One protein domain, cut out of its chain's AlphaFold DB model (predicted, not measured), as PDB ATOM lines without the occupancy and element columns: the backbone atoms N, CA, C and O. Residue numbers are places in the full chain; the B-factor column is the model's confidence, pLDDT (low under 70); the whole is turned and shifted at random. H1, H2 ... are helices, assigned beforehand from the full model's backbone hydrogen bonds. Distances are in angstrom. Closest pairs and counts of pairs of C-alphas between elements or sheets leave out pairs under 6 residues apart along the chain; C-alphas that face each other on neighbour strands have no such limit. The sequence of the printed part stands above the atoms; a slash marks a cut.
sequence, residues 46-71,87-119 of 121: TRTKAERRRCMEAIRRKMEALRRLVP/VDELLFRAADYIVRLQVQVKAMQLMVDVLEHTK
ATOM      1  N   THR A  46     -29.050 -50.344 -50.957       55.66
ATOM      2  CA  THR A  46     -28.365 -49.048 -51.085       55.66
ATOM      3  C   THR A  46     -29.245 -47.874 -50.663       55.66
ATOM      4  O   THR A  46     -28.729 -46.924 -50.069       55.66
ATOM      5  N   ARG A  47     -30.568 -47.941 -50.896       57.97
ATOM      6  CA  ARG A  47     -31.519 -46.925 -50.405       57.97
ATOM      7  C   ARG A  47     -31.528 -46.864 -48.881       57.97
ATOM      8  O   ARG A  47     -31.407 -45.770 -48.348       57.97
ATOM      9  N   THR A  48     -31.552 -48.007 -48.199       68.38
ATOM     10  CA  THR A  48     -31.564 -48.052 -46.728       68.38
ATOM     11  C   THR A  48     -30.279 -47.490 -46.114       68.38
ATOM     12  O   THR A  48     -30.335 -46.756 -45.132       68.38
ATOM     13  N   LYS A  49     -29.106 -47.739 -46.718       74.19
ATOM     14  CA  LYS A  49     -27.836 -47.152 -46.252       74.19
ATOM     15  C   LYS A  49     -27.779 -45.636 -46.473       74.19
ATOM     16  O   LYS A  49     -27.308 -44.913 -45.596       74.19
ATOM     17  N   ALA A  50     -28.244 -45.147 -47.625       77.25
ATOM     18  CA  ALA A  50     -28.298 -43.714 -47.915       77.25
ATOM     19  C   ALA A  50     -29.297 -42.981 -47.004       77.25
ATOM     20  O   ALA A  50     -29.011 -41.886 -46.527       77.25
ATOM     21  N   GLU A  51     -30.439 -43.601 -46.725       79.06
ATOM     22  CA  GLU A  51     -31.459 -43.088 -45.812       79.06
ATOM     23  C   GLU A  51     -30.970 -43.060 -44.361       79.06
ATOM     24  O   GLU A  51     -31.058 -42.020 -43.713       79.06
ATOM     25  N   ARG A  52     -30.325 -44.137 -43.886       83.75
ATOM     26  CA  ARG A  52     -29.686 -44.166 -42.562       83.75
ATOM     27  C   ARG A  52     -28.653 -43.051 -42.406       83.75
ATOM     28  O   ARG A  52     -28.638 -42.381 -41.380       83.75
ATOM     29  N   ARG A  53     -27.820 -42.813 -43.428       85.38
ATOM     30  CA  ARG A  53     -26.855 -41.699 -43.424       85.38
ATOM     31  C   ARG A  53     -27.551 -40.347 -43.283       85.38
ATOM     32  O   ARG A  53     -27.149 -39.553 -42.444       85.38
ATOM     33  N   ARG A  54     -28.618 -40.100 -44.050       88.00
ATOM     34  CA  ARG A  54     -29.401 -38.854 -43.942       88.00
ATOM     35  C   ARG A  54     -30.031 -38.686 -42.558       88.00
ATOM     36  O   ARG A  54     -30.035 -37.576 -42.042       88.00
ATOM     37  N   CYS A  55     -30.534 -39.767 -41.966       87.62
ATOM     38  CA  CYS A  55     -31.103 -39.751 -40.620       87.62
ATOM     39  C   CYS A  55     -30.048 -39.390 -39.565       87.62
ATOM     40  O   CYS A  55     -30.262 -38.469 -38.781       87.62
ATOM     41  N   MET A  56     -28.874 -40.028 -39.601       87.12
ATOM     42  CA  MET A  56     -27.788 -39.707 -38.667       87.12
ATOM     43  C   MET A  56     -27.286 -38.267 -38.834       87.12
ATOM     44  O   MET A  56     -27.093 -37.581 -37.838       87.12
ATOM     45  N   GLU A  57     -27.166 -37.759 -40.066       90.25
ATOM     46  CA  GLU A  57     -26.824 -36.346 -40.296       90.25
ATOM     47  C   GLU A  57     -27.888 -35.386 -39.749       90.25
ATOM     48  O   GLU A  57     -27.561 -34.335 -39.200       90.25
ATOM     49  N   ALA A  58     -29.173 -35.733 -39.871       90.38
ATOM     50  CA  ALA A  58     -30.252 -34.933 -39.303       90.38
ATOM     51  C   ALA A  58     -30.196 -34.917 -37.768       90.38
ATOM     52  O   ALA A  58     -30.363 -33.857 -37.168       90.38
ATOM     53  N   ILE A  59     -29.921 -36.065 -37.139       90.31
ATOM     54  CA  ILE A  59     -29.717 -36.165 -35.689       90.31
ATOM     55  C   ILE A  59     -28.516 -35.313 -35.279       90.31
ATOM     56  O   ILE A  59     -28.653 -34.470 -34.400       90.31
ATOM     57  N   ARG A  60     -27.379 -35.429 -35.975       89.19
ATOM     58  CA  ARG A  60     -26.169 -34.644 -35.695       89.19
ATOM     59  C   ARG A  60     -26.440 -33.138 -35.711       89.19
ATOM     60  O   ARG A  60     -26.071 -32.439 -34.774       89.19
ATOM     61  N   ARG A  61     -27.156 -32.644 -36.730       92.19
ATOM     62  CA  ARG A  61     -27.557 -31.227 -36.824       92.19
ATOM     63  C   ARG A  61     -28.482 -30.801 -35.686       92.19
ATOM     64  O   ARG A  61     -28.342 -29.694 -35.179       92.19
ATOM     65  N   LYS A  62     -29.428 -31.659 -35.290       92.00
ATOM     66  CA  LYS A  62     -30.326 -31.390 -34.154       92.00
ATOM     67  C   LYS A  62     -29.558 -31.324 -32.836       92.00
ATOM     68  O   LYS A  62     -29.799 -30.408 -32.059       92.00
ATOM     69  N   MET A  63     -28.612 -32.233 -32.616       91.25
ATOM     70  CA  MET A  63     -27.759 -32.217 -31.426       91.25
ATOM     71  C   MET A  63     -26.871 -30.971 -31.388       91.25
ATOM     72  O   MET A  63     -26.743 -30.341 -30.346       91.25
ATOM     73  N   GLU A  64     -26.315 -30.552 -32.527       90.50
ATOM     74  CA  GLU A  64     -25.533 -29.314 -32.623       90.50
ATOM     75  C   GLU A  64     -26.384 -28.063 -32.347       90.50
ATOM     76  O   GLU A  64     -25.949 -27.160 -31.636       90.50
ATOM     77  N   ALA A  65     -27.618 -28.019 -32.856       93.06
ATOM     78  CA  ALA A  65     -28.555 -26.944 -32.538       93.06
ATOM     79  C   ALA A  65     -28.901 -26.920 -31.042       93.06
ATOM     80  O   ALA A  65     -28.930 -25.849 -30.441       93.06
ATOM     81  N   LEU A  66     -29.099 -28.090 -30.428       93.50
ATOM     82  CA  LEU A  66     -29.358 -28.199 -28.996       93.50
ATOM     83  C   LEU A  66     -28.171 -27.685 -28.167       93.50
ATOM     84  O   LEU A  66     -28.382 -26.906 -27.243       93.50
ATOM     85  N   ARG A  67     -26.929 -28.016 -28.552       90.25
ATOM     86  CA  ARG A  67     -25.703 -27.484 -27.917       90.25
ATOM     87  C   ARG A  67     -25.631 -25.957 -27.934       90.25
ATOM     88  O   ARG A  67     -25.087 -25.372 -27.010       90.25
ATOM     89  N   ARG A  68     -26.161 -25.309 -28.978       90.62
ATOM     90  CA  ARG A  68     -26.198 -23.839 -29.077       90.62
ATOM     91  C   ARG A  68     -27.292 -23.202 -28.220       90.62
ATOM     92  O   ARG A  68     -27.162 -22.038 -27.865       90.62
ATOM     93  N   LEU A  69     -28.374 -23.931 -27.945       93.00
ATOM     94  CA  LEU A  69     -29.521 -23.436 -27.178       93.00
ATOM     95  C   LEU A  69     -29.355 -23.642 -25.674       93.00
ATOM     96  O   LEU A  69     -29.817 -22.820 -24.888       93.00
ATOM     97  N   VAL A  70     -28.742 -24.754 -25.275       91.69
ATOM     98  CA  VAL A  70     -28.543 -25.086 -23.866       91.69
ATOM     99  C   VAL A  70     -27.309 -24.343 -23.358       91.69
ATOM    100  O   VAL A  70     -26.241 -24.475 -23.958       91.69
ATOM    101  N   PRO A  71     -27.411 -23.587 -22.253       87.31
ATOM    102  CA  PRO A  71     -26.255 -22.942 -21.654       87.31
ATOM    103  C   PRO A  71     -25.164 -23.969 -21.346       87.31
ATOM    104  O   PRO A  71     -25.385 -24.922 -20.592       87.31
ATOM    105  N   VAL A  87     -23.545 -36.812 -25.161       84.19
ATOM    106  CA  VAL A  87     -24.918 -36.691 -25.681       84.19
ATOM    107  C   VAL A  87     -25.925 -36.771 -24.546       84.19
ATOM    108  O   VAL A  87     -26.782 -35.891 -24.454       84.19
ATOM    109  N   ASP A  88     -25.806 -37.768 -23.675       87.62
ATOM    110  CA  ASP A  88     -26.733 -37.951 -22.559       87.62
ATOM    111  C   ASP A  88     -26.640 -36.790 -21.568       87.62
ATOM    112  O   ASP A  88     -27.666 -36.218 -21.196       87.62
ATOM    113  N   GLU A  89     -25.429 -36.333 -21.244       89.38
ATOM    114  CA  GLU A  89     -25.218 -35.151 -20.405       89.38
ATOM    115  C   GLU A  89     -25.880 -33.896 -21.001       89.38
ATOM    116  O   GLU A  89     -26.541 -33.120 -20.306       89.38
ATOM    117  N   LEU A  90     -25.763 -33.700 -22.318       90.94
ATOM    118  CA  LEU A  90     -26.428 -32.598 -23.010       90.94
ATOM    119  C   LEU A  90     -27.956 -32.718 -22.944       90.94
ATOM    120  O   LEU A  90     -28.634 -31.700 -22.796       90.94
ATOM    121  N   LEU A  91     -28.505 -33.929 -23.055       92.88
ATOM    122  CA  LEU A  91     -29.944 -34.166 -22.939       92.88
ATOM    123  C   LEU A  91     -30.443 -33.902 -21.513       92.88
ATOM    124  O   LEU A  91     -31.472 -33.241 -21.352       92.88
ATOM    125  N   PHE A  92     -29.707 -34.330 -20.486       92.75
ATOM    126  CA  PHE A  92     -30.027 -34.023 -19.091       92.75
ATOM    127  C   PHE A  92     -29.984 -32.519 -18.815       92.75
ATOM    128  O   PHE A  92     -30.937 -31.967 -18.260       92.75
ATOM    129  N   ARG A  93     -28.942 -31.816 -19.278       92.56
ATOM    130  CA  ARG A  93     -28.862 -30.350 -19.164       92.56
ATOM    131  C   ARG A  93     -29.978 -29.647 -19.920       92.56
ATOM    132  O   ARG A  93     -30.506 -28.649 -19.434       92.56
ATOM    133  N   ALA A  94     -30.351 -30.148 -21.096       94.81
ATOM    134  CA  ALA A  94     -31.480 -29.616 -21.846       94.81
ATOM    135  C   ALA A  94     -32.784 -29.758 -21.053       94.81
ATOM    136  O   ALA A  94     -33.550 -28.801 -20.971       94.81
ATOM    137  N   ALA A  95     -33.019 -30.926 -20.450       96.19
ATOM    138  CA  ALA A  95     -34.197 -31.175 -19.629       96.19
ATOM    139  C   ALA A  95     -34.253 -30.233 -18.415       96.19
ATOM    140  O   ALA A  95     -35.273 -29.579 -18.199       96.19
ATOM    141  N   ASP A  96     -33.147 -30.089 -17.681       95.19
ATOM    142  CA  ASP A  96     -33.038 -29.133 -16.574       95.19
ATOM    143  C   ASP A  96     -33.304 -27.689 -17.033       95.19
ATOM    144  O   ASP A  96     -34.088 -26.953 -16.428       95.19
ATOM    145  N   TYR A  97     -32.700 -27.282 -18.151       96.44
ATOM    146  CA  TYR A  97     -32.874 -25.936 -18.682       96.44
ATOM    147  C   TYR A  97     -34.325 -25.652 -19.096       96.44
ATOM    148  O   TYR A  97     -34.827 -24.558 -18.840       96.44
ATOM    149  N   ILE A  98     -35.031 -26.639 -19.661       97.06
ATOM    150  CA  ILE A  98     -36.465 -26.532 -19.962       97.06
ATOM    151  C   ILE A  98     -37.265 -26.277 -18.683       97.06
ATOM    152  O   ILE A  98     -38.113 -25.386 -18.669       97.06
ATOM    153  N   VAL A  99     -36.991 -27.012 -17.603       97.69
ATOM    154  CA  VAL A  99     -37.689 -26.820 -16.323       97.69
ATOM    155  C   VAL A  99     -37.429 -25.417 -15.769       97.69
ATOM    156  O   VAL A  99     -38.370 -24.724 -15.378       97.69
ATOM    157  N   ARG A 100     -36.178 -24.942 -15.802       96.56
ATOM    158  CA  ARG A 100     -35.841 -23.575 -15.368       96.56
ATOM    159  C   ARG A 100     -36.549 -22.506 -16.200       96.56
ATOM    160  O   ARG A 100     -37.095 -21.563 -15.628       96.56
ATOM    161  N   LEU A 101     -36.603 -22.670 -17.522       97.12
ATOM    162  CA  LEU A 101     -37.354 -21.774 -18.406       97.12
ATOM    163  C   LEU A 101     -38.852 -21.774 -18.077       97.12
ATOM    164  O   LEU A 101     -39.462 -20.710 -18.012       97.12
ATOM    165  N   GLN A 102     -39.448 -22.940 -17.819       97.88
ATOM    166  CA  GLN A 102     -40.862 -23.035 -17.441       97.88
ATOM    167  C   GLN A 102     -41.166 -22.275 -16.145       97.88
ATOM    168  O   GLN A 102     -42.189 -21.594 -16.058       97.88
ATOM    169  N   VAL A 103     -40.282 -22.360 -15.147       97.88
ATOM    170  CA  VAL A 103     -40.421 -21.607 -13.891       97.88
ATOM    171  C   VAL A 103     -40.318 -20.101 -14.139       97.88
ATOM    172  O   VAL A 103     -41.150 -19.346 -13.638       97.88
ATOM    173  N   GLN A 104     -39.352 -19.663 -14.949       97.12
ATOM    174  CA  GLN A 104     -39.192 -18.248 -15.297       97.12
ATOM    175  C   GLN A 104     -40.422 -17.689 -16.016       97.12
ATOM    176  O   GLN A 104     -40.909 -16.624 -15.649       97.12
ATOM    177  N   VAL A 105     -40.972 -18.425 -16.984       97.69
ATOM    178  CA  VAL A 105     -42.190 -18.015 -17.699       97.69
ATOM    179  C   VAL A 105     -43.375 -17.876 -16.742       97.69
ATOM    180  O   VAL A 105     -44.102 -16.892 -16.833       97.69
ATOM    181  N   LYS A 106     -43.549 -18.799 -15.789       97.56
ATOM    182  CA  LYS A 106     -44.613 -18.692 -14.773       97.56
ATOM    183  C   LYS A 106     -44.437 -17.478 -13.864       97.56
ATOM    184  O   LYS A 106     -45.411 -16.800 -13.564       97.56
ATOM    185  N   ALA A 107     -43.207 -17.191 -13.440       96.81
ATOM    186  CA  ALA A 107     -42.924 -15.992 -12.658       96.81
ATOM    187  C   ALA A 107     -43.243 -14.719 -13.458       96.81
ATOM    188  O   ALA A 107     -43.897 -13.820 -12.937       96.81
ATOM    189  N   MET A 108     -42.854 -14.669 -14.736       97.19
ATOM    190  CA  MET A 108     -43.185 -13.551 -15.624       97.19
ATOM    191  C   MET A 108     -44.697 -13.390 -15.816       97.19
ATOM    192  O   MET A 108     -45.175 -12.264 -15.804       97.19
ATOM    193  N   GLN A 109     -45.450 -14.486 -15.948       96.25
ATOM    194  CA  GLN A 109     -46.915 -14.450 -16.036       96.25
ATOM    195  C   GLN A 109     -47.537 -13.847 -14.774       96.25
ATOM    196  O   GLN A 109     -48.276 -12.878 -14.878       96.25
ATOM    197  N   LEU A 110     -47.141 -14.317 -13.587       95.19
ATOM    198  CA  LEU A 110     -47.626 -13.753 -12.322       95.19
ATOM    199  C   LEU A 110     -47.304 -12.262 -12.185       95.19
ATOM    200  O   LEU A 110     -48.125 -11.489 -11.703       95.19
ATOM    201  N   MET A 111     -46.105 -11.846 -12.599       94.31
ATOM    202  CA  MET A 111     -45.733 -10.433 -12.583       94.31
ATOM    203  C   MET A 111     -46.619  -9.601 -13.513       94.31
ATOM    204  O   MET A 111     -46.987  -8.490 -13.147       94.31
ATOM    205  N   VAL A 112     -46.959 -10.120 -14.693       94.94
ATOM    206  CA  VAL A 112     -47.883  -9.450 -15.618       94.94
ATOM    207  C   VAL A 112     -49.274  -9.351 -14.996       94.94
ATOM    208  O   VAL A 112     -49.798  -8.244 -14.918       94.94
ATOM    209  N   ASP A 113     -49.808 -10.443 -14.447       93.44
ATOM    210  CA  ASP A 113     -51.132 -10.468 -13.812       93.44
ATOM    211  C   ASP A 113     -51.230  -9.442 -12.665       93.44
ATOM    212  O   ASP A 113     -52.173  -8.655 -12.584       93.44
ATOM    213  N   VAL A 114     -50.213  -9.378 -11.796       92.44
ATOM    214  CA  VAL A 114     -50.145  -8.391 -10.700       92.44
ATOM    215  C   VAL A 114     -50.130  -6.952 -11.231       92.44
ATOM    216  O   VAL A 114     -50.770  -6.066 -10.661       92.44
ATOM    217  N   LEU A 115     -49.406  -6.690 -12.320       90.94
ATOM    218  CA  LEU A 115     -49.326  -5.354 -12.917       90.94
ATOM    219  C   LEU A 115     -50.599  -4.957 -13.675       90.94
ATOM    220  O   LEU A 115     -50.864  -3.766 -13.832       90.94
ATOM    221  N   GLU A 116     -51.368  -5.922 -14.165       91.06
ATOM    222  CA  GLU A 116     -52.666  -5.675 -14.792       91.06
ATOM    223  C   GLU A 116     -53.728  -5.383 -13.726       91.06
ATOM    224  O   GLU A 116     -54.393  -4.354 -13.797       91.06
ATOM    225  N   HIS A 117     -53.796  -6.181 -12.657       77.81
ATOM    226  CA  HIS A 117     -54.760  -5.971 -11.570       77.81
ATOM    227  C   HIS A 117     -54.542  -4.688 -10.758       77.81
ATOM    228  O   HIS A 117     -55.475  -4.187 -10.139       77.81
ATOM    229  N   THR A 118     -53.329  -4.134 -10.756       73.31
ATOM    230  CA  THR A 118     -53.033  -2.852 -10.091       73.31
ATOM    231  C   THR A 118     -53.360  -1.622 -10.942       73.31
ATOM    232  O   THR A 118     -53.339  -0.520 -10.407       73.31
ATOM    233  N   LYS A 119     -53.667  -1.771 -12.240       64.19
ATOM    234  CA  LYS A 119     -54.094  -0.657 -13.115       64.19
ATOM    235  C   LYS A 119     -55.596  -0.380 -13.081       64.19
ATOM    236  O   LYS A 119     -56.004   0.712 -13.463       64.19
TER     237      LYS A 119
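This is residues 46 to 71 and 87 to 119 of the 121 residues of an uncharacterized protein of Triticum aestivum (UniProt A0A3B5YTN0). Two long helices, H1 and H2, meet near their ends as a wide, open V, the last part of H1 beside the first part of H2, and from that meeting place the two arms reach away to opposite ends of the model. The free arms, residues 46 to 62 and residues 99 to 119, make the length. The printed part has 59 residues with two named helices, H1 then H2 along the chain, and no named strand; the class is all helix. The whole is extended, with a radius of gyration of the C-alphas of 19.3 A and spans of 66 by 23 by 14 A.

Begin with the longest helix, H2, residues 87 to 117: find C-alpha 87 at (-24.918, -36.691, -25.681), and from there the helix runs 45.1 A to C-alpha 117 at (-54.760, -5.971, -11.570). Then go to Thr 46, whose C-alpha at (-28.365, -49.048, -51.085) begins H1, residues 46 to 69, 35.1 A from first to last C-alpha.

Look at residues 87 to 94 of H2 and residues 63 to 67 of H1, the parts with which the two helices touch. Their closest C-alphas, those of Leu 90 and Arg 67, are 7.1 A apart. The helices run the same way at a steep tilt of 49 degrees, with centres 28.4 A apart. In H1 and H2 every O i to N i+4 pair is within hydrogen-bond range.

The two C-alphas farthest apart, those of Thr 46 and Lys 119, are 66.7 A from each other. Between Pro 71 and Val 87 you meet the cut: residues 72 to 86 are not printed, and C-alphas 71 and 87 are 14.4 A apart. In the B-factor column the mean pLDDT of the printed part is 89.1, and residues 46 to 48 and residue 119 are under 70.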